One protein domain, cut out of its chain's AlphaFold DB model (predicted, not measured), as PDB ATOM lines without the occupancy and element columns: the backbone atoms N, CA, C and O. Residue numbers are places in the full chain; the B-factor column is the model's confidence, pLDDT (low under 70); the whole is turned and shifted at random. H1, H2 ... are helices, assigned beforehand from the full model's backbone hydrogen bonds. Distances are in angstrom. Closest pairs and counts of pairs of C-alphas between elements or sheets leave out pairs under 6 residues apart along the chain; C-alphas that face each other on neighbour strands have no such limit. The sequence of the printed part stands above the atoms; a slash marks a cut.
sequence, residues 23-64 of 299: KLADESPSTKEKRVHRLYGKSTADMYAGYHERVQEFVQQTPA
ATOM      1  N   LYS A  23      24.700  32.914  63.786       86.81
ATOM      2  CA  LYS A  23      25.839  32.068  64.182       86.81
ATOM      3  C   LYS A  23      26.203  32.270  65.649       86.81
ATOM      4  O   LYS A  23      26.374  31.289  66.358       86.81
ATOM      5  N   LEU A  24      26.263  33.516  66.121       84.12
ATOM      6  CA  LEU A  24      26.537  33.824  67.527       84.12
ATOM      7  C   LEU A  24      25.455  33.261  68.462       84.12
ATOM      8  O   LEU A  24      25.777  32.715  69.514       84.12
ATOM      9  N   ALA A  25      24.182  33.335  68.064       80.81
ATOM     10  CA  ALA A  25      23.073  32.762  68.823       80.81
ATOM     11  C   ALA A  25      23.140  31.223  68.882       80.81
ATOM     12  O   ALA A  25      22.968  30.648  69.960       80.81
ATOM     13  N   ASP A  26      23.455  30.572  67.758       79.12
ATOM     14  CA  ASP A  26      23.648  29.116  67.646       79.12
ATOM     15  C   ASP A  26      24.922  28.620  68.357       79.12
ATOM     16  O   ASP A  26      25.066  27.426  68.634       79.12
ATOM     17  N   GLU A  27      25.859  29.527  68.628       82.06
ATOM     18  CA  GLU A  27      27.091  29.272  69.370       82.06
ATOM     19  C   GLU A  27      27.001  29.591  70.861       82.06
ATOM     20  O   GLU A  27      27.969  29.357  71.597       82.06
ATOM     21  N   SER A  28      25.850  30.081  71.323       87.25
ATOM     22  CA  SER A  28      25.628  30.339  72.740       87.25
ATOM     23  C   SER A  28      25.820  29.058  73.571       87.25
ATOM     24  O   SER A  28      25.465  27.961  73.128       87.25
ATOM     25  N   PRO A  29      26.354  29.156  74.801       85.25
ATOM     26  CA  PRO A  29      26.622  27.983  75.636       85.25
ATOM     27  C   PRO A  29      25.357  27.144  75.877       85.25
ATOM     28  O   PRO A  29      25.404  25.924  75.769       85.25
ATOM     29  N   SER A  30      24.196  27.785  76.053       87.50
ATOM     30  CA  SER A  30      22.914  27.087  76.228       87.50
ATOM     31  C   SER A  30      22.472  26.300  74.987       87.50
ATOM     32  O   SER A  30      21.941  25.195  75.104       87.50
ATOM     33  N   THR A  31      22.676  26.828  73.775       88.12
ATOM     34  CA  THR A  31      22.328  26.088  72.546       88.12
ATOM     35  C   THR A  31      23.299  24.940  72.292       88.12
ATOM     36  O   THR A  31      22.863  23.860  71.882       88.12
ATOM     37  N   LYS A  32      24.586  25.131  72.615       89.06
ATOM     38  CA  LYS A  32      25.599  24.066  72.630       89.06
ATOM     39  C   LYS A  32      25.217  22.956  73.616       89.06
ATOM     40  O   LYS A  32      25.182  21.796  73.215       89.06
ATOM     41  N   GLU A  33      24.818  23.289  74.841       91.31
ATOM     42  CA  GLU A  33      24.354  22.313  75.840       91.31
ATOM     43  C   GLU A  33      23.089  21.573  75.403       91.31
ATOM     44  O   GLU A  33      23.048  20.345  75.459       91.31
ATOM     45  N   LYS A  34      22.080  22.279  74.875       90.69
ATOM     46  CA  LYS A  34      20.871  21.641  74.319       90.69
ATOM     47  C   LYS A  34      21.208  20.682  73.179       90.69
ATOM     48  O   LYS A  34      20.589  19.626  73.060       90.69
ATOM     49  N   ARG A  35      22.182  21.032  72.332       90.88
ATOM     50  CA  ARG A  35      22.661  20.159  71.252       90.88
ATOM     51  C   ARG A  35      23.357  18.921  71.811       90.88
ATOM     52  O   ARG A  35      23.045  17.820  71.370       90.88
ATOM     53  N   VAL A  36      24.249  19.089  72.784       92.25
ATOM     54  CA  VAL A  36      24.943  17.977  73.450       92.25
ATOM     55  C   VAL A  36      23.941  17.039  74.127       92.25
ATOM     56  O   VAL A  36      23.990  15.835  73.892       92.25
ATOM     57  N   HIS A  37      22.967  17.582  74.858       93.25
ATOM     58  CA  HIS A  37      21.921  16.791  75.501       93.25
ATOM     59  C   HIS A  37      21.071  16.012  74.487       93.25
ATOM     60  O   HIS A  37      20.703  14.869  74.738       93.25
ATOM     61  N   ARG A  38      20.768  16.586  73.315       91.75
ATOM     62  CA  ARG A  38      20.060  15.860  72.244       91.75
ATOM     63  C   ARG A  38      20.890  14.729  71.635       91.75
ATOM     64  O   ARG A  38      20.317  13.713  71.269       91.75
ATOM     65  N   LEU A  39      22.204  14.914  71.497       93.44
ATOM     66  CA  LEU A  39      23.096  13.926  70.880       93.44
ATOM     67  C   LEU A  39      23.427  12.762  71.817       93.44
ATOM     68  O   LEU A  39      23.466  11.619  71.378       93.44
ATOM     69  N   TYR A  40      23.673  13.059  73.093       91.94
ATOM     70  CA  TYR A  40      24.208  12.089  74.052       91.94
ATOM     71  C   TYR A  40      23.224  11.725  75.169       91.94
ATOM     72  O   TYR A  40      23.540  10.881  76.004       91.94
ATOM     73  N   GLY A  41      22.048  12.361  75.221       93.31
ATOM     74  CA  GLY A  41      21.032  12.127  76.256       93.31
ATOM     75  C   GLY A  41      21.445  12.559  77.668       93.31
ATOM     76  O   GLY A  41      20.721  12.286  78.617       93.31
ATOM     77  N   LYS A  42      22.611  13.199  77.816       93.00
ATOM     78  CA  LYS A  42      23.210  13.635  79.082       93.00
ATOM     79  C   LYS A  42      23.700  15.070  78.956       93.00
ATOM     80  O   LYS A  42      24.080  15.500  77.861       93.00
ATOM     81  N   SER A  43      23.709  15.810  80.063       93.25
ATOM     82  CA  SER A  43      24.339  17.129  80.075       93.25
ATOM     83  C   SER A  43      25.866  17.000  79.972       93.25
ATOM     84  O   SER A  43      26.446  15.950  80.261       93.25
ATOM     85  N   THR A  44      26.537  18.072  79.546       92.38
ATOM     86  CA  THR A  44      28.007  18.151  79.566       92.38
ATOM     87  C   THR A  44      28.547  17.880  80.967       92.38
ATOM     88  O   THR A  44      29.465  17.079  81.114       92.38
ATOM     89  N   ALA A  45      27.940  18.488  81.990       92.44
ATOM     90  CA  ALA A  45      28.310  18.305  83.388       92.44
ATOM     91  C   ALA A  45      28.209  16.835  83.829       92.44
ATOM     92  O   ALA A  45      29.160  16.318  84.410       92.44
ATOM     93  N   ASP A  46      27.127  16.135  83.475       93.75
ATOM     94  CA  ASP A  46      26.951  14.718  83.832       93.75
ATOM     95  C   ASP A  46      27.984  13.820  83.146       93.75
ATOM     96  O   ASP A  46      28.469  12.850  83.728       93.75
ATOM     97  N   MET A  47      28.344  14.134  81.897       93.56
ATOM     98  CA  MET A  47      29.401  13.405  81.193       93.56
ATOM     99  C   MET A  47      30.763  13.596  81.865       93.56
ATOM    100  O   MET A  47      31.511  12.624  81.991       93.56
ATOM    101  N   TYR A  48      31.075  14.816  82.313       94.81
ATOM    102  CA  TYR A  48      32.299  15.087  83.068       94.81
ATOM    103  C   TYR A  48      32.288  14.390  84.428       94.81
ATOM    104  O   TYR A  48      33.278  13.749  84.776       94.81
ATOM    105  N   ALA A  49      31.173  14.436  85.159       94.31
ATOM    106  CA  ALA A  49      31.026  13.741  86.435       94.31
ATOM    107  C   ALA A  49      31.251  12.227  86.276       94.31
ATOM    108  O   ALA A  49      32.137  11.668  86.918       94.31
ATOM    109  N   GLY A  50      30.570  11.586  85.320       93.12
ATOM    110  CA  GLY A  50      30.747  10.154  85.060       93.12
ATOM    111  C   GLY A  50      32.126   9.786  84.491       93.12
ATOM    112  O   GLY A  50      32.572   8.644  84.604       93.12
ATOM    113  N   TYR A  51      32.839  10.717  83.852       93.94
ATOM    114  CA  TYR A  51      34.248  10.513  83.509       93.94
ATOM    115  C   TYR A  51      35.125  10.520  84.763       93.94
ATOM    116  O   TYR A  51      35.920   9.600  84.945       93.94
ATOM    117  N   HIS A  52      34.954  11.509  85.641       94.75
ATOM    118  CA  HIS A  52      35.722  11.602  86.878       94.75
ATOM    119  C   HIS A  52      35.493  10.405  87.801       94.75
ATOM    120  O   HIS A  52      36.469   9.882  88.331       94.75
ATOM    121  N   GLU A  53      34.258   9.924  87.927       94.50
ATOM    122  CA  GLU A  53      33.945   8.709  88.688       94.50
ATOM    123  C   GLU A  53      34.682   7.485  88.133       94.50
ATOM    124  O   GLU A  53      35.348   6.781  88.884       94.50
ATOM    125  N   ARG A  54      34.668   7.276  86.810       92.19
ATOM    126  CA  ARG A  54      35.394   6.155  86.180       92.19
ATOM    127  C   ARG A  54      36.906   6.269  86.322       92.19
ATOM    128  O   ARG A  54      37.581   5.260  86.484       92.19
ATOM    129  N   VAL A  55      37.451   7.482  86.252       92.25
ATOM    130  CA  VAL A  55      38.882   7.706  86.493       92.25
ATOM    131  C   VAL A  55      39.225   7.415  87.951       92.25
ATOM    132  O   VAL A  55      40.237   6.775  88.213       92.25
ATOM    133  N   GLN A  56      38.390   7.843  88.897       91.88
ATOM    134  CA  GLN A  56      38.582   7.526  90.312       91.88
ATOM    135  C   GLN A  56      38.490   6.021  90.567       91.88
ATOM    136  O   GLN A  56      39.345   5.488  91.269       91.88
ATOM    137  N   GLU A  57      37.524   5.335  89.960       90.00
ATOM    138  CA  GLU A  57      37.405   3.878  90.027       90.00
ATOM    139  C   GLU A  57      38.650   3.196  89.449       90.00
ATOM    140  O   GLU A  57      39.229   2.329  90.095       90.00
ATOM    141  N   PHE A  58      39.130   3.640  88.287       84.94
ATOM    142  CA  PHE A  58      40.345   3.113  87.668       84.94
ATOM    143  C   PHE A  58      41.597   3.327  88.529       84.94
ATOM    144  O   PHE A  58      42.456   2.455  88.595       84.94
ATOM    145  N   VAL A  59      41.708   4.473  89.207       85.69
ATOM    146  CA  VAL A  59      42.824   4.759  90.124       85.69
ATOM    147  C   VAL A  59      42.731   3.921  91.406       85.69
ATOM    148  O   VAL A  59      43.762   3.578  91.981       85.69
ATOM    149  N   GLN A  60      41.518   3.600  91.864       83.75
ATOM    150  CA  GLN A  60      41.290   2.760  93.046       83.75
ATOM    151  C   GLN A  60      41.415   1.261  92.750       83.75
ATOM    152  O   GLN A  60      41.722   0.487  93.660       83.75
ATOM    153  N   GLN A  61      41.191   0.838  91.504       79.44
ATOM    154  CA  GLN A  61      41.474  -0.525  91.076       79.44
ATOM    155  C   GLN A  61      42.968  -0.797  91.261       79.44
ATOM    156  O   GLN A  61      43.830  -0.040  90.812       79.44
ATOM    157  N   THR A  62      43.280  -1.881  91.970       68.81
ATOM    158  CA  THR A  62      44.663  -2.307  92.175       68.81
ATOM    159  C   THR A  62      45.356  -2.453  90.818       68.81
ATOM    160  O   THR A  62      44.748  -2.975  89.877       68.81
ATOM    161  N   PRO A  63      46.612  -1.980  90.679       69.56
ATOM    162  CA  PRO A  63      47.327  -2.051  89.414       69.56
ATOM    163  C   PRO A  63      47.330  -3.501  88.950       69.56
ATOM    164  O   PRO A  63      47.714  -4.408  89.690       69.56
ATOM    165  N   ALA A  64      46.821  -3.721  87.742       66.62
ATOM    166  CA  ALA A  64      46.604  -5.065  87.262       66.62
ATOM    167  C   ALA A  64      47.936  -5.848  87.233       66.62
ATOM    168  O   ALA A  64      48.985  -5.359  86.799       66.62
TER     169      ALA A  64
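What this domain is: This is residues 23 to 64 of the 299 residues of an uncharacterized protein of Saprolegnia diclina (strain VS20) (UniProt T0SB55). Three helices follow one another in a drawn-out, kinked line: the small H1, then H2, then the long H3, which starts beside H2; residues 48 to 64, of which 48 to 60 belong to H3, stick out as an arm. The 42 printed residues are all helix in class, with no named strand. The whole is extended, with a radius of gyration of the C-alphas of 15.1 A, and a rod of 48 by 17 by 12 A.

How they stand to each other: H1, residues 23 to 26, is close to but not clearly touching H2, residues 29 to 40; their closest C-alphas, Asp 26 and Lys 32, are 7.4 A apart. H3, residues 44 to 60, only just touches H2, with 3 pairs of C-alphas within 8 A, through residue 44 alone and residues 33 to 37 of H2; the closest C-alphas, Glu 33 and Thr 44, are 6.7 A apart. H2 and H3 run the same way at a steep tilt of 61 degrees. H1 and H3 are apart. In H2 and H3 every O i to N i+4 pair is within hydrogen-bond range; H1 is too short for such a pair.

Where its parts are: H1 begins at C-alpha 23 (25.839, 32.068, 64.182). H2 measures 16.2 A and H3 24.4 A; H3 ends at C-alpha 60 (41.290, 2.760, 93.046).

The domain as a whole: The C-alphas farthest apart, Lys 23 and Ala 64, are 48.4 A apart. The printed part has no cut, and both links are tight. Residues 62 to 64 have pLDDT under 70.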